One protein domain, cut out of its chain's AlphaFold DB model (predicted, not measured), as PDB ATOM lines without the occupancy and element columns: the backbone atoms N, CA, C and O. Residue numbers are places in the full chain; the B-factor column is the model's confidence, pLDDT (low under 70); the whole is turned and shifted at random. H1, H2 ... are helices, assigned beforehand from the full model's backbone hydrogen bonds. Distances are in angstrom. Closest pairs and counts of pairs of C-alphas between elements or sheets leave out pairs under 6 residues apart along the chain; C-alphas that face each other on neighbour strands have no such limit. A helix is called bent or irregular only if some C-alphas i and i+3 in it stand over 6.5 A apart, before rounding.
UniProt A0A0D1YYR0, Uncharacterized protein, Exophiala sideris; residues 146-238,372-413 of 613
ATOM      1  N   ASP A 146      99.443 210.928 285.796       89.69
ATOM      2  CA  ASP A 146     100.667 211.366 285.101       89.69
ATOM      3  C   ASP A 146     101.626 210.228 284.722       89.69
ATOM      4  O   ASP A 146     101.982 210.079 283.555       89.69
ATOM      5  N   GLU A 147     102.019 209.380 285.678       89.75
ATOM      6  CA  GLU A 147     102.967 208.285 285.423       89.75
ATOM      7  C   GLU A 147     102.428 207.257 284.408       89.75
ATOM      8  O   GLU A 147     103.177 206.731 283.586       89.75
ATOM      9  N   VAL A 148     101.121 206.978 284.441       91.31
ATOM     10  CA  VAL A 148     100.461 206.014 283.547       91.31
ATOM     11  C   VAL A 148     100.246 206.633 282.166       91.31
ATOM     12  O   VAL A 148     100.508 205.982 281.157       91.31
ATOM     13  N   SER A 149      99.836 207.903 282.114       92.44
ATOM     14  CA  SER A 149      99.682 208.666 280.875       92.44
ATOM     15  C   SER A 149     101.015 208.827 280.144       92.44
ATOM     16  O   SER A 149     101.090 208.511 278.960       92.44
ATOM     17  N   ILE A 150     102.085 209.219 280.843       94.06
ATOM     18  CA  ILE A 150     103.440 209.314 280.277       94.06
ATOM     19  C   ILE A 150     103.920 207.940 279.799       94.06
ATOM     20  O   ILE A 150     104.446 207.834 278.695       94.06
ATOM     21  N   ARG A 151     103.688 206.866 280.566       96.06
ATOM     22  CA  ARG A 151     104.048 205.504 280.140       96.06
ATOM     23  C   ARG A 151     103.319 205.081 278.859       96.06
ATOM     24  O   ARG A 151     103.933 204.468 277.994       96.06
ATOM     25  N   ASN A 152     102.046 205.452 278.705       96.12
ATOM     26  CA  ASN A 152     101.295 205.221 277.472       96.12
ATOM     27  C   ASN A 152     101.837 206.046 276.288       96.12
ATOM     28  O   ASN A 152     101.961 205.514 275.188       96.12
ATOM     29  N   LEU A 153     102.211 207.313 276.511       96.62
ATOM     30  CA  LEU A 153     102.864 208.134 275.483       96.62
ATOM     31  C   LEU A 153     104.197 207.524 275.029       96.62
ATOM     32  O   LEU A 153     104.417 207.418 273.829       96.62
ATOM     33  N   LEU A 154     105.023 207.031 275.957       97.19
ATOM     34  CA  LEU A 154     106.289 206.348 275.650       97.19
ATOM     35  C   LEU A 154     106.086 205.047 274.849       97.19
ATOM     36  O   LEU A 154     106.910 204.715 273.998       97.19
ATOM     37  N   TYR A 155     104.993 204.306 275.075       97.44
ATOM     38  CA  TYR A 155     104.656 203.136 274.250       97.44
ATOM     39  C   TYR A 155     104.229 203.525 272.825       97.44
ATOM     40  O   TYR A 155     104.599 202.843 271.868       97.44
ATOM     41  N   LEU A 156     103.483 204.623 272.667       97.06
ATOM     42  CA  LEU A 156     103.095 205.147 271.354       97.06
ATOM     43  C   LEU A 156     104.304 205.724 270.597       97.06
ATOM     44  O   LEU A 156     104.496 205.394 269.429       97.06
ATOM     45  N   GLU A 157     105.165 206.486 271.273       97.56
ATOM     46  CA  GLU A 157     106.443 206.983 270.746       97.56
ATOM     47  C   GLU A 157     107.350 205.824 270.303       97.56
ATOM     48  O   GLU A 157     107.854 205.826 269.181       97.56
ATOM     49  N   GLY A 158     107.481 204.773 271.122       97.56
ATOM     50  CA  GLY A 158     108.236 203.566 270.772       97.56
ATOM     51  C   GLY A 158     107.681 202.823 269.549       97.56
ATOM     52  O   GLY A 158     108.454 202.367 268.705       97.56
ATOM     53  N   ARG A 159     106.349 202.748 269.400       97.25
ATOM     54  CA  ARG A 159     105.686 202.191 268.204       97.25
ATOM     55  C   ARG A 159     105.965 203.037 266.959       97.25
ATOM     56  O   ARG A 159     106.254 202.468 265.909       97.25
ATOM     57  N   VAL A 160     105.921 204.367 267.066       97.50
ATOM     58  CA  VAL A 160     106.265 205.289 265.966       97.50
ATOM     59  C   VAL A 160     107.746 205.168 265.588       97.50
ATOM     60  O   VAL A 160     108.053 205.056 264.406       97.50
ATOM     61  N   ALA A 161     108.659 205.097 266.560       97.44
ATOM     62  CA  ALA A 161     110.097 204.953 266.318       97.44
ATOM     63  C   ALA A 161     110.469 203.604 265.672       97.44
ATOM     64  O   ALA A 161     111.327 203.558 264.789       97.44
ATOM     65  N   ALA A 162     109.803 202.507 266.055       96.94
ATOM     66  CA  ALA A 162     109.929 201.219 265.369       96.94
ATOM     67  C   ALA A 162     109.372 201.284 263.933       96.94
ATOM     68  O   ALA A 162     110.012 200.789 263.003       96.94
ATOM     69  N   LEU A 163     108.224 201.956 263.763       95.94
ATOM     70  CA  LEU A 163     107.642 202.400 262.489       95.94
ATOM     71  C   LEU A 163     108.690 203.020 261.549       95.94
ATOM     72  O   LEU A 163     108.985 202.526 260.460       95.94
ATOM     73  N   GLU A 164     109.284 204.112 262.025       97.06
ATOM     74  CA  GLU A 164     110.257 204.926 261.301       97.06
ATOM     75  C   GLU A 164     111.553 204.154 260.998       97.06
ATOM     76  O   GLU A 164     112.095 204.256 259.899       97.06
ATOM     77  N   ALA A 165     112.050 203.344 261.939       96.69
ATOM     78  CA  ALA A 165     113.228 202.508 261.723       96.69
ATOM     79  C   ALA A 165     113.010 201.464 260.612       96.69
ATOM     80  O   ALA A 165     113.918 201.223 259.813       96.69
ATOM     81  N   LEU A 166     111.809 200.881 260.528       94.38
ATOM     82  CA  LEU A 166     111.444 199.942 259.469       94.38
ATOM     83  C   LEU A 166     111.261 200.647 258.116       94.38
ATOM     84  O   LEU A 166     111.761 200.146 257.109       94.38
ATOM     85  N   GLN A 167     110.643 201.833 258.083       94.75
ATOM     86  CA  GLN A 167     110.567 202.636 256.859       94.75
ATOM     87  C   GLN A 167     111.967 203.004 256.346       94.75
ATOM     88  O   GLN A 167     112.299 202.676 255.210       94.75
ATOM     89  N   ARG A 168     112.844 203.544 257.207       95.62
ATOM     90  CA  ARG A 168     114.246 203.857 256.861       95.62
ATOM     91  C   ARG A 168     115.030 202.643 256.348       95.62
ATOM     92  O   ARG A 168     115.990 202.819 255.599       95.62
ATOM     93  N   LYS A 169     114.673 201.419 256.763       95.06
ATOM     94  CA  LYS A 169     115.254 200.175 256.229       95.06
ATOM     95  C   LYS A 169     114.785 199.927 254.795       95.06
ATOM     96  O   LYS A 169     115.628 199.661 253.942       95.06
ATOM     97  N   PHE A 170     113.487 200.062 254.517       93.25
ATOM     98  CA  PHE A 170     112.962 199.968 253.153       93.25
ATOM     99  C   PHE A 170     113.510 201.073 252.243       93.25
ATOM    100  O   PHE A 170     113.963 200.746 251.154       93.25
ATOM    101  N   ASP A 171     113.621 202.322 252.706       92.31
ATOM    102  CA  ASP A 171     114.238 203.417 251.936       92.31
ATOM    103  C   ASP A 171     115.690 203.073 251.519       92.31
ATOM    104  O   ASP A 171     116.117 203.325 250.390       92.31
ATOM    105  N   GLN A 172     116.458 202.436 252.416       91.62
ATOM    106  CA  GLN A 172     117.830 201.971 252.159       91.62
ATOM    107  C   GLN A 172     117.923 200.709 251.291       91.62
ATOM    108  O   GLN A 172     118.987 200.433 250.727       91.62
ATOM    109  N   GLU A 173     116.879 199.885 251.241       89.94
ATOM    110  CA  GLU A 173     116.777 198.756 250.313       89.94
ATOM    111  C   GLU A 173     116.400 199.269 248.922       89.94
ATOM    112  O   GLU A 173     117.090 198.969 247.949       89.94
ATOM    113  N   ASP A 174     115.393 200.136 248.840       88.88
ATOM    114  CA  ASP A 174     114.913 200.733 247.598       88.88
ATOM    115  C   ASP A 174     116.008 201.543 246.920       88.88
ATOM    116  O   ASP A 174     116.262 201.319 245.742       88.88
ATOM    117  N   PHE A 175     116.768 202.365 247.651       86.69
ATOM    118  CA  PHE A 175     117.915 203.093 247.093       86.69
ATOM    119  C   PHE A 175     118.941 202.183 246.379       86.69
ATOM    120  O   PHE A 175     119.571 202.609 245.410       86.69
ATOM    121  N   LYS A 176     119.099 200.920 246.805       84.81
ATOM    122  CA  LYS A 176     120.020 199.950 246.177       84.81
ATOM    123  C   LYS A 176     119.446 199.312 244.909       84.81
ATOM    124  O   LYS A 176     120.218 198.925 244.034       84.81
ATOM    125  N   TYR A 177     118.121 199.191 244.803       74.12
ATOM    126  CA  TYR A 177     117.436 198.500 243.700       74.12
ATOM    127  C   TYR A 177     116.684 199.438 242.734       74.12
ATOM    128  O   TYR A 177     116.299 199.012 241.644       74.12
ATOM    129  N   TYR A 178     116.540 200.721 243.083       72.31
ATOM    130  CA  TYR A 178     115.786 201.758 242.365       72.31
ATOM    131  C   TYR A 178     116.104 201.825 240.866       72.31
ATOM    132  O   TYR A 178     115.202 201.910 240.037       72.31
ATOM    133  N   ALA A 179     117.386 201.724 240.502       69.69
ATOM    134  CA  ALA A 179     117.849 201.822 239.116       69.69
ATOM    135  C   ALA A 179     117.401 200.661 238.201       69.69
ATOM    136  O   ALA A 179     117.578 200.751 236.987       69.69
ATOM    137  N   GLY A 180     116.852 199.574 238.761       74.44
ATOM    138  CA  GLY A 180     116.377 198.406 238.013       74.44
ATOM    139  C   GLY A 180     114.908 198.037 238.242       74.44
ATOM    140  O   GLY A 180     114.444 197.082 237.624       74.44
ATOM    141  N   ASN A 181     114.178 198.748 239.111       82.12
ATOM    142  CA  ASN A 181     112.814 198.383 239.503       82.12
ATOM    143  C   ASN A 181     111.821 199.530 239.258       82.12
ATOM    144  O   ASN A 181     111.690 200.454 240.061       82.12
ATOM    145  N   GLU A 182     111.103 199.456 238.136       82.06
ATOM    146  CA  GLU A 182     110.146 200.487 237.717       82.06
ATOM    147  C   GLU A 182     108.943 200.608 238.671       82.06
ATOM    148  O   GLU A 182     108.450 201.715 238.889       82.06
ATOM    149  N   ALA A 183     108.491 199.501 239.273       80.62
ATOM    150  CA  ALA A 183     107.369 199.501 240.213       80.62
ATOM    151  C   ALA A 183     107.725 200.257 241.501       80.62
ATOM    152  O   ALA A 183     106.999 201.166 241.903       80.62
ATOM    153  N   ILE A 184     108.882 199.940 242.097       84.69
ATOM    154  CA  ILE A 184     109.400 200.640 243.284       84.69
ATOM    155  C   ILE A 184     109.704 202.107 242.951       84.69
ATOM    156  O   ILE A 184     109.311 202.994 243.701       84.69
ATOM    157  N   SER A 185     110.333 202.391 241.803       84.88
ATOM    158  CA  SER A 185     110.635 203.768 241.385       84.88
ATOM    159  C   SER A 185     109.374 204.628 241.218       84.88
ATOM    160  O   SER A 185     109.356 205.777 241.664       84.88
ATOM    161  N   LYS A 186     108.296 204.077 240.642       83.69
ATOM    162  CA  LYS A 186     107.001 204.765 240.529       83.69
ATOM    163  C   LYS A 186     106.300 204.923 241.875       83.69
ATOM    164  O   LYS A 186     105.832 206.016 242.165       83.69
ATOM    165  N   ALA A 187     106.271 203.889 242.715       83.50
ATOM    166  CA  ALA A 187     105.688 203.976 244.054       83.50
ATOM    167  C   ALA A 187     106.398 205.031 244.928       83.50
ATOM    168  O   ALA A 187     105.745 205.843 245.574       83.50
ATOM    169  N   ALA A 188     107.731 205.096 244.880       85.69
ATOM    170  CA  ALA A 188     108.523 206.082 245.619       85.69
ATOM    171  C   ALA A 188     108.391 207.530 245.091       85.69
ATOM    172  O   ALA A 188     108.826 208.463 245.764       85.69
ATOM    173  N   SER A 189     107.820 207.738 243.898       83.94
ATOM    174  CA  SER A 189     107.673 209.061 243.260       83.94
ATOM    175  C   SER A 189     106.223 209.500 243.016       83.94
ATOM    176  O   SER A 189     105.993 210.636 242.605       83.94
ATOM    177  N   SER A 190     105.241 208.635 243.284       80.94
ATOM    178  CA  SER A 190     103.812 208.890 243.094       80.94
ATOM    179  C   SER A 190     103.001 208.124 244.138       80.94
ATOM    180  O   SER A 190     102.980 206.892 244.150       80.94
ATOM    181  N   TRP A 191     102.286 208.868 244.987       80.38
ATOM    182  CA  TRP A 191     101.326 208.329 245.960       80.38
ATOM    183  C   TRP A 191     100.270 207.444 245.286       80.38
ATOM    184  O   TRP A 191      99.835 206.437 245.832       80.38
ATOM    185  N   GLU A 192      99.887 207.808 244.070       74.62
ATOM    186  CA  GLU A 192      98.843 207.168 243.287       74.62
ATOM    187  C   GLU A 192      99.308 205.799 242.766       74.62
ATOM    188  O   GLU A 192      98.556 204.829 242.843       74.62
ATOM    189  N   PHE A 193     100.570 205.676 242.330       77.19
ATOM    190  CA  PHE A 193     101.186 204.370 242.060       77.19
ATOM    191  C   PHE A 193     101.463 203.578 243.345       77.19
ATOM    192  O   PHE A 193     101.317 202.358 243.335       77.19
ATOM    193  N   PHE A 194     101.824 204.235 244.450       83.88
ATOM    194  CA  PHE A 194     102.044 203.568 245.737       83.88
ATOM    195  C   PHE A 194     100.762 202.910 246.267       83.88
ATOM    196  O   PHE A 194     100.776 201.728 246.605       83.88
ATOM    197  N   ALA A 195      99.643 203.638 246.240       79.88
ATOM    198  CA  ALA A 195      98.325 203.125 246.594       79.88
ATOM    199  C   ALA A 195      97.862 202.026 245.625       79.88
ATOM    200  O   ALA A 195      97.481 200.947 246.068       79.88
ATOM    201  N   LEU A 196      97.954 202.246 244.307       75.44
ATOM    202  CA  LEU A 196      97.481 201.287 243.298       75.44
ATOM    203  C   LEU A 196      98.248 199.950 243.302       75.44
ATOM    204  O   LEU A 196      97.689 198.914 242.943       75.44
ATOM    205  N   LEU A 197      99.529 199.965 243.681       79.25
ATOM    206  CA  LEU A 197     100.365 198.764 243.775       79.25
ATOM    207  C   LEU A 197     100.360 198.135 245.178       79.25
ATOM    208  O   LEU A 197     100.576 196.930 245.286       79.25
ATOM    209  N   GLY A 198     100.150 198.928 246.233       77.44
ATOM    210  CA  GLY A 198     100.287 198.492 247.623       77.44
ATOM    211  C   GLY A 198      98.980 198.217 248.373       77.44
ATOM    212  O   GLY A 198      98.972 197.364 249.259       77.44
ATOM    213  N   ALA A 199      97.879 198.894 248.038       71.88
ATOM    214  CA  ALA A 199      96.613 198.734 248.748       71.88
ATOM    215  C   ALA A 199      95.947 197.378 248.467       71.88
ATOM    216  O   ALA A 199      95.946 196.871 247.342       71.88
ATOM    217  N   SER A 200      95.335 196.798 249.502       63.75
ATOM    218  CA  SER A 200      94.316 195.764 249.325       63.75
ATOM    219  C   SER A 200      92.983 196.392 248.892       63.75
ATOM    220  O   SER A 200      92.786 197.600 249.022       63.75
ATOM    221  N   PHE A 201      92.041 195.569 248.428       53.78
ATOM    222  CA  PHE A 201      90.675 196.015 248.118       53.78
ATOM    223  C   PHE A 201      89.889 196.455 249.378       53.78
ATOM    224  O   PHE A 201      88.822 197.046 249.255       53.78
ATOM    225  N   GLU A 202      90.422 196.191 250.578       54.41
ATOM    226  CA  GLU A 202      89.833 196.539 251.880       54.41
ATOM    227  C   GLU A 202      90.486 197.782 252.530       54.41
ATOM    228  O   GLU A 202      89.919 198.366 253.449       54.41
ATOM    229  N   ASP A 203      91.670 198.214 252.071       54.22
ATOM    230  CA  ASP A 203      92.432 199.334 252.665       54.22
ATOM    231  C   ASP A 203      92.016 200.730 252.165       54.22
ATOM    232  O   ASP A 203      92.528 201.741 252.671       54.22
ATOM    233  N   ILE A 204      91.145 200.788 251.153       54.41
ATOM    234  CA  ILE A 204      90.704 202.018 250.487       54.41
ATOM    235  C   ILE A 204      89.526 202.612 251.275       54.41
ATOM    236  O   ILE A 204      88.378 202.211 251.104       54.41
ATOM    237  N   ASP A 205      89.814 203.588 252.142       52.47
ATOM    238  CA  ASP A 205      88.786 204.369 252.845       52.47
ATOM    239  C   ASP A 205      87.872 205.081 251.828       52.47
ATOM    240  O   ASP A 205      88.370 205.648 250.857       52.47
ATOM    241  N   GLU A 206      86.564 205.170 252.087       45.91
ATOM    242  CA  GLU A 206      85.557 205.839 251.228       45.91
ATOM    243  C   GLU A 206      85.923 207.305 250.871       45.91
ATOM    244  O   GLU A 206      85.630 207.819 249.786       45.91
ATOM    245  N   THR A 207      86.651 207.987 251.761       46.91
ATOM    246  CA  THR A 207      87.185 209.343 251.532       46.91
ATOM    247  C   THR A 207      88.446 209.363 250.663       46.91
ATOM    248  O   THR A 207      88.666 210.319 249.921       46.91
ATOM    249  N   SER A 208      89.261 208.305 250.700       52.31
ATOM    250  CA  SER A 208      90.327 208.104 249.714       52.31
ATOM    251  C   SER A 208      89.770 207.647 248.369       52.31
ATOM    252  O   SER A 208      90.284 208.086 247.347       52.31
ATOM    253  N   ASP A 209      88.692 206.857 248.357       51.00
ATOM    254  CA  ASP A 209      88.038 206.376 247.140       51.00
ATOM    255  C   ASP A 209      87.402 207.534 246.369       51.00
ATOM    256  O   ASP A 209      87.555 207.630 245.160       51.00
ATOM    257  N   THR A 210      86.781 208.499 247.051       48.97
ATOM    258  CA  THR A 210      86.264 209.710 246.388       48.97
ATOM    259  C   THR A 210      87.373 210.585 245.790       48.97
ATOM    260  O   THR A 210      87.244 211.016 244.644       48.97
ATOM    261  N   ALA A 211      88.489 210.801 246.496       49.56
ATOM    262  CA  ALA A 211      89.644 211.517 245.940       49.56
ATOM    263  C   ALA A 211      90.308 210.747 244.780       49.56
ATOM    264  O   ALA A 211      90.653 211.333 243.751       49.56
ATOM    265  N   PHE A 212      90.442 209.425 244.924       49.25
ATOM    266  CA  PHE A 212      90.978 208.530 243.906       49.25
ATOM    267  C   PHE A 212      90.068 208.485 242.679       49.25
ATOM    268  O   PHE A 212      90.577 208.596 241.574       49.25
ATOM    269  N   ARG A 213      88.741 208.420 242.824       49.88
ATOM    270  CA  ARG A 213      87.767 208.509 241.720       49.88
ATOM    271  C   ARG A 213      87.902 209.814 240.942       49.88
ATOM    272  O   ARG A 213      88.149 209.765 239.744       49.88
ATOM    273  N   ILE A 214      87.818 210.961 241.619       53.66
ATOM    274  CA  ILE A 214      87.851 212.286 240.968       53.66
ATOM    275  C   ILE A 214      89.136 212.479 240.142       53.66
ATOM    276  O   ILE A 214      89.082 213.021 239.042       53.66
ATOM    277  N   TRP A 215      90.283 212.005 240.635       53.50
ATOM    278  CA  TRP A 215      91.558 212.098 239.913       53.50
ATOM    279  C   TRP A 215      91.780 210.960 238.902       53.50
ATOM    280  O   TRP A 215      92.384 211.154 237.843       53.50
ATOM    281  N   SER A 216      91.298 209.753 239.207       53.22
ATOM    282  CA  SER A 216      91.439 208.601 238.320       53.22
ATOM    283  C   SER A 216      90.518 208.690 237.115       53.22
ATOM    284  O   SER A 216      90.918 208.175 236.088       53.22
ATOM    285  N   GLU A 217      89.375 209.379 237.138       49.34
ATOM    286  CA  GLU A 217      88.534 209.514 235.936       49.34
ATOM    287  C   GLU A 217      89.310 210.143 234.752       49.34
ATOM    288  O   GLU A 217      89.280 209.597 233.646       49.34
ATOM    289  N   GLU A 218      90.139 211.175 234.973       51.38
ATOM    290  CA  GLU A 218      91.004 211.731 233.913       51.38
ATOM    291  C   GLU A 218      92.109 210.754 233.463       51.38
ATOM    292  O   GLU A 218      92.338 210.555 232.262       51.38
ATOM    293  N   ARG A 219      92.810 210.106 234.406       49.72
ATOM    294  CA  ARG A 219      93.936 209.210 234.070       49.72
ATOM    295  C   ARG A 219      93.519 207.796 233.678       49.72
ATOM    296  O   ARG A 219      94.290 207.128 233.001       49.72
ATOM    297  N   VAL A 220      92.307 207.354 233.986       47.53
ATOM    298  CA  VAL A 220      91.694 206.128 233.459       47.53
ATOM    299  C   VAL A 220      91.289 206.350 232.010       47.53
ATOM    300  O   VAL A 220      91.459 205.436 231.219       47.53
ATOM    301  N   ILE A 221      90.905 207.563 231.591       51.50
ATOM    302  CA  ILE A 221      90.772 207.891 230.160       51.50
ATOM    303  C   ILE A 221      92.148 207.875 229.460       51.50
ATOM    304  O   ILE A 221      92.264 207.411 228.322       51.50
ATOM    305  N   GLU A 222      93.218 208.330 230.124       50.47
ATOM    306  CA  GLU A 222      94.600 208.203 229.622       50.47
ATOM    307  C   GLU A 222      95.034 206.727 229.513       50.47
ATOM    308  O   GLU A 222      95.545 206.294 228.478       50.47
ATOM    309  N   MET A 223      94.768 205.921 230.544       42.19
ATOM    310  CA  MET A 223      95.088 204.494 230.573       42.19
ATOM    311  C   MET A 223      94.196 203.661 229.653       42.19
ATOM    312  O   MET A 223      94.703 202.729 229.042       42.19
ATOM    313  N   GLU A 224      92.930 204.019 229.442       46.72
ATOM    314  CA  GLU A 224      92.087 203.452 228.388       46.72
ATOM    315  C   GLU A 224      92.657 203.777 227.008       46.72
ATOM    316  O   GLU A 224      92.653 202.910 226.137       46.72
ATOM    317  N   ARG A 225      93.168 204.994 226.777       53.16
ATOM    318  CA  ARG A 225      93.830 205.341 225.509       53.16
ATOM    319  C   ARG A 225      95.109 204.528 225.306       53.16
ATOM    320  O   ARG A 225      95.346 204.065 224.189       53.16
ATOM    321  N   VAL A 226      95.895 204.276 226.355       50.81
ATOM    322  CA  VAL A 226      97.054 203.362 226.303       50.81
ATOM    323  C   VAL A 226      96.615 201.909 226.080       50.81
ATOM    324  O   VAL A 226      97.150 201.249 225.191       50.81
ATOM    325  N   TRP A 227      95.610 201.425 226.812       41.56
ATOM    326  CA  TRP A 227      95.095 200.058 226.735       41.56
ATOM    327  C   TRP A 227      94.457 199.768 225.378       41.56
ATOM    328  O   TRP A 227      94.857 198.818 224.721       41.56
ATOM    329  N   LYS A 228      93.565 200.626 224.874       48.53
ATOM    330  CA  LYS A 228      92.953 200.502 223.536       48.53
ATOM    331  C   LYS A 228      94.002 200.594 222.421       48.53
ATOM    332  O   LYS A 228      93.856 199.934 221.394       48.53
ATOM    333  N   LYS A 229      95.101 201.337 222.617       48.50
ATOM    334  CA  LYS A 229      96.270 201.384 221.710       48.50
ATOM    335  C   LYS A 229      97.152 200.128 221.786       48.50
ATOM    336  O   LYS A 229      97.810 199.791 220.803       48.50
ATOM    337  N   TYR A 230      97.155 199.430 222.919       41.34
ATOM    338  CA  TYR A 230      97.756 198.105 223.077       41.34
ATOM    339  C   TYR A 230      96.848 197.049 222.427       41.34
ATOM    340  O   TYR A 230      97.236 196.381 221.475       41.34
ATOM    341  N   GLU A 231      95.588 196.976 222.847       38.84
ATOM    342  CA  GLU A 231      94.589 196.018 222.388       38.84
ATOM    343  C   GLU A 231      94.375 196.070 220.870       38.84
ATOM    344  O   GLU A 231      94.435 195.032 220.220       38.84
ATOM    345  N   SER A 232      94.220 197.251 220.260       49.84
ATOM    346  CA  SER A 232      94.093 197.377 218.794       49.84
ATOM    347  C   SER A 232      95.324 196.887 218.019       49.84
ATOM    348  O   SER A 232      95.186 196.419 216.887       49.84
ATOM    349  N   ARG A 233      96.516 196.922 218.631       45.66
ATOM    350  CA  ARG A 233      97.761 196.381 218.064       45.66
ATOM    351  C   ARG A 233      97.826 194.848 218.138       45.66
ATOM    352  O   ARG A 233      98.473 194.249 217.284       45.66
ATOM    353  N   TYR A 234      97.140 194.212 219.091       40.69
ATOM    354  CA  TYR A 234      97.120 192.746 219.248       40.69
ATOM    355  C   TYR A 234      95.846 192.065 218.714       40.69
ATOM    356  O   TYR A 234      95.906 190.912 218.295       40.69
ATOM    357  N   ARG A 235      94.707 192.768 218.661       42.38
ATOM    358  CA  ARG A 235      93.402 192.246 218.208       42.38
ATOM    359  C   ARG A 235      93.353 191.961 216.696       42.38
ATOM    360  O   ARG A 235      92.579 191.109 216.272       42.38
ATOM    361  N   ASN A 236      94.193 192.627 215.899       49.47
ATOM    362  CA  ASN A 236      94.140 192.596 214.427       49.47
ATOM    363  C   ASN A 236      95.238 191.747 213.745       49.47
ATOM    364  O   ASN A 236      95.292 191.702 212.517       49.47
ATOM    365  N   ALA A 237      96.125 191.088 214.499       44.88
ATOM    366  CA  ALA A 237      97.302 190.404 213.954       44.88
ATOM    367  C   ALA A 237      97.150 188.859 213.972       44.88
ATOM    368  O   ALA A 237      97.007 188.269 215.049       44.88
ATOM    369  N   PRO A 238      97.184 188.158 212.815       42.53
ATOM    370  CA  PRO A 238      96.944 186.713 212.759       42.53
ATOM    371  C   PRO A 238      97.988 185.894 213.531       42.53
ATOM    372  O   PRO A 238      99.188 186.062 213.342       42.53
ATOM    373  N   TYR A 372      97.990 193.254 236.543       60.12
ATOM    374  CA  TYR A 372      97.306 193.736 235.333       60.12
ATOM    375  C   TYR A 372      98.094 194.842 234.610       60.12
ATOM    376  O   TYR A 372      97.960 195.009 233.399       60.12
ATOM    377  N   LEU A 373      98.948 195.564 235.341       63.75
ATOM    378  CA  LEU A 373      99.880 196.560 234.807       63.75
ATOM    379  C   LEU A 373     101.196 195.958 234.275       63.75
ATOM    380  O   LEU A 373     102.027 196.695 233.748       63.75
ATOM    381  N   GLY A 374     101.385 194.639 234.383       71.56
ATOM    382  CA  GLY A 374     102.574 193.932 233.900       71.56
ATOM    383  C   GLY A 374     103.767 193.922 234.863       71.56
ATOM    384  O   GLY A 374     104.860 193.532 234.452       71.56
ATOM    385  N   TYR A 375     103.590 194.327 236.125       77.31
ATOM    386  CA  TYR A 375     104.647 194.257 237.139       77.31
ATOM    387  C   TYR A 375     104.772 192.853 237.747       77.31
ATOM    388  O   TYR A 375     103.795 192.110 237.858       77.31
ATOM    389  N   SER A 376     105.989 192.481 238.159       81.81
ATOM    390  CA  SER A 376     106.252 191.179 238.779       81.81
ATOM    391  C   SER A 376     105.524 191.054 240.115       81.81
ATOM    392  O   SER A 376     105.538 191.985 240.921       81.81
ATOM    393  N   ALA A 377     104.970 189.875 240.409       79.50
ATOM    394  CA  ALA A 377     104.309 189.601 241.686       79.50
ATOM    395  C   ALA A 377     105.207 189.916 242.903       79.50
ATOM    396  O   ALA A 377     104.712 190.415 243.909       79.50
ATOM    397  N   LYS A 378     106.528 189.700 242.777       84.38
ATOM    398  CA  LYS A 378     107.529 190.023 243.809       84.38
ATOM    399  C   LYS A 378     107.698 191.531 244.042       84.38
ATOM    400  O   LYS A 378     107.959 191.955 245.165       84.38
ATOM    401  N   ASP A 379     107.569 192.335 242.990       83.38
ATOM    402  CA  ASP A 379     107.689 193.792 243.090       83.38
ATOM    403  C   ASP A 379     106.409 194.384 243.692       83.38
ATOM    404  O   ASP A 379     106.468 195.241 244.569       83.38
ATOM    405  N   VAL A 380     105.247 193.852 243.294       82.38
ATOM    406  CA  VAL A 380     103.942 194.211 243.868       82.38
ATOM    407  C   VAL A 380     103.878 193.856 245.358       82.38
ATOM    408  O   VAL A 380     103.467 194.696 246.156       82.38
ATOM    409  N   SER A 381     104.349 192.673 245.775       85.06
ATOM    410  CA  SER A 381     104.409 192.325 247.204       85.06
ATOM    411  C   SER A 381     105.356 193.243 247.984       85.06
ATOM    412  O   SER A 381     104.989 193.721 249.051       85.06
ATOM    413  N   ALA A 382     106.527 193.578 247.429       87.31
ATOM    414  CA  ALA A 382     107.460 194.503 248.071       87.31
ATOM    415  C   ALA A 382     106.861 195.913 248.261       87.31
ATOM    416  O   ALA A 382     107.066 196.532 249.308       87.31
ATOM    417  N   VAL A 383     106.092 196.414 247.285       87.06
ATOM    418  CA  VAL A 383     105.371 197.693 247.409       87.06
ATOM    419  C   VAL A 383     104.218 197.595 248.419       87.06
ATOM    420  O   VAL A 383     104.028 198.529 249.200       87.06
ATOM    421  N   LYS A 384     103.514 196.457 248.501       86.69
ATOM    422  CA  LYS A 384     102.507 196.190 249.544       86.69
ATOM    423  C   LYS A 384     103.100 196.205 250.958       86.69
ATOM    424  O   LYS A 384     102.521 196.829 251.841       86.69
ATOM    425  N   ASP A 385     104.278 195.622 251.175       89.44
ATOM    426  CA  ASP A 385     104.949 195.666 252.486       89.44
ATOM    427  C   ASP A 385     105.280 197.108 252.917       89.44
ATOM    428  O   ASP A 385     105.068 197.490 254.071       89.44
ATOM    429  N   ARG A 386     105.729 197.942 251.970       90.38
ATOM    430  CA  ARG A 386     105.994 199.378 252.187       90.38
ATOM    431  C   ARG A 386     104.708 200.151 252.486       90.38
ATOM    432  O   ARG A 386     104.686 200.961 253.410       90.38
ATOM    433  N   TRP A 387     103.630 199.870 251.752       89.00
ATOM    434  CA  TRP A 387     102.306 200.464 251.965       89.00
ATOM    435  C   TRP A 387     101.747 200.138 253.353       89.00
ATOM    436  O   TRP A 387     101.297 201.037 254.068       89.00
ATOM    437  N   ASN A 388     101.858 198.877 253.778       88.38
ATOM    438  CA  ASN A 388     101.443 198.426 255.104       88.38
ATOM    439  C   ASN A 388     102.179 199.192 256.215       88.38
ATOM    440  O   ASN A 388     101.543 199.659 257.160       88.38
ATOM    441  N   VAL A 389     103.499 199.387 256.084       92.19
ATOM    442  CA  VAL A 389     104.294 200.179 257.041       92.19
ATOM    443  C   VAL A 389     103.897 201.656 257.019       92.19
ATOM    444  O   VAL A 389     103.701 202.233 258.087       92.19
ATOM    445  N   ALA A 390     103.686 202.258 255.845       90.88
ATOM    446  CA  ALA A 390     103.243 203.648 255.732       90.88
ATOM    447  C   ALA A 390     101.859 203.881 256.373       90.88
ATOM    448  O   ALA A 390     101.683 204.830 257.138       90.88
ATOM    449  N   ARG A 391     100.884 202.989 256.142       88.69
ATOM    450  CA  ARG A 391      99.550 203.053 256.775       88.69
ATOM    451  C   ARG A 391      99.614 202.757 258.277       88.69
ATOM    452  O   ARG A 391      98.923 203.415 259.054       88.69
ATOM    453  N   ALA A 392     100.460 201.824 258.717       89.50
ATOM    454  CA  ALA A 392     100.684 201.553 260.137       89.50
ATOM    455  C   ALA A 392     101.330 202.747 260.864       89.50
ATOM    456  O   ALA A 392     100.916 203.061 261.982       89.50
ATOM    457  N   LEU A 393     102.274 203.443 260.219       93.19
ATOM    458  CA  LEU A 393     102.895 204.668 260.724       93.19
ATOM    459  C   LEU A 393     101.899 205.832 260.753       93.19
ATOM    460  O   LEU A 393     101.801 206.496 261.777       93.19
ATOM    461  N   GLN A 394     101.100 206.030 259.698       92.12
ATOM    462  CA  GLN A 394     100.030 207.038 259.666       92.12
ATOM    463  C   GLN A 394      99.043 206.849 260.831       92.12
ATOM    464  O   GLN A 394      98.702 207.809 261.524       92.12
ATOM    465  N   ARG A 395      98.616 205.602 261.080       91.31
ATOM    466  CA  ARG A 395      97.752 205.237 262.215       91.31
ATOM    467  C   ARG A 395      98.471 205.492 263.556       91.31
ATOM    468  O   ARG A 395      97.918 206.167 264.416       91.31
ATOM    469  N   ALA A 396      99.718 205.036 263.716       93.25
ATOM    470  CA  ALA A 396     100.494 205.187 264.955       93.25
ATOM    471  C   ALA A 396     100.825 206.642 265.322       93.25
ATOM    472  O   ALA A 396     100.753 207.011 266.493       93.25
ATOM    473  N   LEU A 397     101.175 207.463 264.331       95.62
ATOM    474  CA  LEU A 397     101.480 208.876 264.519       95.62
ATOM    475  C   LEU A 397     100.224 209.643 264.942       95.62
ATOM    476  O   LEU A 397     100.281 210.402 265.903       95.62
ATOM    477  N   LYS A 398      99.073 209.363 264.314       95.00
ATOM    478  CA  LYS A 398      97.777 209.906 264.742       95.00
ATOM    479  C   LYS A 398      97.438 209.510 266.185       95.00
ATOM    480  O   LYS A 398      97.075 210.379 266.975       95.00
ATOM    481  N   ASP A 399      97.592 208.230 266.543       95.06
ATOM    482  CA  ASP A 399      97.359 207.743 267.913       95.06
ATOM    483  C   ASP A 399      98.227 208.511 268.936       95.06
ATOM    484  O   ASP A 399      97.744 208.927 269.993       95.06
ATOM    485  N   TYR A 400      99.506 208.729 268.605       97.19
ATOM    486  CA  TYR A 400     100.477 209.464 269.419       97.19
ATOM    487  C   TYR A 400     100.153 210.962 269.538       97.19
ATOM    488  O   TYR A 400     100.111 211.492 270.649       97.19
ATOM    489  N   GLU A 401      99.889 211.645 268.422       96.94
ATOM    490  CA  GLU A 401      99.581 213.079 268.386       96.94
ATOM    491  C   GLU A 401      98.265 213.398 269.106       96.94
ATOM    492  O   GLU A 401      98.209 214.334 269.907       96.94
ATOM    493  N   GLU A 402      97.218 212.588 268.911       96.56
ATOM    494  CA  GLU A 402      95.971 212.740 269.660       96.56
ATOM    495  C   GLU A 402      96.183 212.515 271.163       96.56
ATOM    496  O   GLU A 402      95.671 213.289 271.975       96.56
ATOM    497  N   ALA A 403      96.956 211.500 271.563       95.25
ATOM    498  CA  ALA A 403      97.268 211.258 272.971       95.25
ATOM    499  C   ALA A 403      98.086 212.409 273.588       95.25
ATOM    500  O   ALA A 403      97.773 212.857 274.694       95.25
ATOM    501  N   MET A 404      99.076 212.940 272.863       95.38
ATOM    502  CA  MET A 404      99.868 214.115 273.244       95.38
ATOM    503  C   MET A 404      98.996 215.361 273.435       95.38
ATOM    504  O   MET A 404      99.119 216.051 274.447       95.38
ATOM    505  N   LEU A 405      98.080 215.646 272.503       95.88
ATOM    506  CA  LEU A 405      97.181 216.800 272.584       95.88
ATOM    507  C   LEU A 405      96.177 216.669 273.738       95.88
ATOM    508  O   LEU A 405      95.980 217.630 274.487       95.88
ATOM    509  N   ARG A 406      95.598 215.479 273.944       93.38
ATOM    510  CA  ARG A 406      94.722 215.182 275.093       93.38
ATOM    511  C   ARG A 406      95.479 215.336 276.419       93.38
ATOM    512  O   ARG A 406      94.974 215.970 277.342       93.38
ATOM    513  N   TYR A 407      96.716 214.846 276.514       93.00
ATOM    514  CA  TYR A 407      97.540 215.018 277.716       93.00
ATOM    515  C   TYR A 407      97.956 216.484 277.933       93.00
ATOM    516  O   TYR A 407      97.918 216.973 279.059       93.00
ATOM    517  N   ASN A 408      98.238 217.243 276.871       94.00
ATOM    518  CA  ASN A 408      98.484 218.685 276.957       94.00
ATOM    519  C   ASN A 408      97.262 219.467 277.482       94.00
ATOM    520  O   ASN A 408      97.430 220.436 278.221       94.00
ATOM    521  N   GLN A 409      96.041 219.042 277.143       92.50
ATOM    522  CA  GLN A 409      94.809 219.588 277.727       92.50
ATOM    523  C   GLN A 409      94.687 219.238 279.220       92.50
ATOM    524  O   GLN A 409      94.373 220.114 280.020       92.50
ATOM    525  N   LEU A 410      95.023 218.007 279.623       90.06
ATOM    526  CA  LEU A 410      95.054 217.604 281.037       90.06
ATOM    527  C   LEU A 410      96.128 218.349 281.858       90.06
ATOM    528  O   LEU A 410      95.909 218.651 283.031       90.06
ATOM    529  N   LEU A 411      97.272 218.691 281.257       88.25
ATOM    530  CA  LEU A 411      98.320 219.510 281.886       88.25
ATOM    531  C   LEU A 411      97.914 220.985 282.073       88.25
ATOM    532  O   LEU A 411      98.531 221.676 282.879       88.25
ATOM    533  N   LYS A 412      96.884 221.462 281.359       88.00
ATOM    534  CA  LYS A 412      96.298 222.806 281.517       88.00
ATOM    535  C   LYS A 412      95.214 222.878 282.600       88.00
ATOM    536  O   LYS A 412      94.770 223.979 282.910       88.00
ATOM    537  N   LEU A 413      94.776 221.744 283.152       87.31
ATOM    538  CA  LEU A 413      93.823 221.724 284.263       87.31
ATOM    539  C   LEU A 413      94.478 222.228 285.552       87.31
ATOM    540  O   LEU A 413      95.659 221.988 285.810       87.31
TER     541      LEU A 413
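AT A GLANCE: This is residues 146 to 238 and 372 to 413 of the 613 residues of an uncharacterized protein of Exophiala sideris (UniProt A0A0D1YYR0). Two long helices, H1 and H5, lie side by side and run opposite ways as a long pair; the short helices H2 and H3 pack on the first part of H5, near the end of H1. A third long helix, H4, touches no helix, and its residues 217 to 235 stick out with the tail to Pro 238, adding to the length of the rod. The printed part has 135 residues with five named helices, H1 to H5 in that order along the chain, and no named strand; the class is all helix. The whole is loose, with a radius of gyration of the C-alphas of 20.5 A and spans of 78 by 35 by 21 A.

IN THESE COORDINATES: Find C-alpha 146 at (100.667, 211.366, 285.101); from there H1, residues 146 to 180, runs 51.3 A to C-alpha 180 at (116.377, 198.406, 238.013). H1 has a kink of 35 degrees near residue 174 and is irregular, with C-alphas 176 and 179 7.6 A apart. H5, residues 377 to 411, is 50.5 A long and ends at C-alpha 411, at (98.320, 219.510, 281.886). Look between them in the chain for H2, residues 182 to 187, 8.5 A; H3, residues 191 to 198, 10.0 A; and H4, residues 206 to 235, 36.6 A. H4 has a kink of 54 degrees near residue 217, but it is neither bent nor irregular, only just: C-alphas 215 and 218 are 6.0 A apart.

HOW THE PARTS SIT: Start at the hub, which is shared by H5 and H2, touching three helices each. H5 touches H1 at a shallow tilt of 26 degrees, opposite ways; their closest C-alphas, those of Leu 156 and Tyr 400, are 5.4 A apart. With residues 380 to 388 alone H5 touches H3, at a steep tilt of 63 degrees, and the closest C-alphas, those of Gly 198 and Lys 384, are 3.7 A apart. With residues 379 to 383 alone it touches H2, the same way at a shallow tilt of 16 degrees; C-alphas 183 and 379 are closest, at 6.4 A. H2 touches H3 at a steep tilt of 64 degrees, closest at the C-alphas of Ala 187 and Phe 194, 4.0 A. H1 and H2 touch only at the corner, closest at the C-alphas of Tyr 178 and Ser 185, 5.6 A. H3 and H4 are near each other, while H4 is apart from H1, H2 and H5. In the backbones of H2, H3 and H5 every O i to N i+4 pair is within hydrogen-bond range; in H1 it is 28 of 31 and in H4 23 of 26.

THE WHOLE: The two C-alphas farthest apart, those of Pro 238 and Leu 413, are 79.7 A apart. Residues 239 to 371 are cut out, and C-alphas 238 and 372 are 23.6 A apart across the cut. Of the links that are printed whole, H1 to H2 and H2 to H3 are tight and H3 to H4 is short. Look for low confidence, pLDDT under 70, at residue 179, residues 200 to 238 and residues 372 to 373; the mean of the printed part is 76.8, and that of H4 is 48.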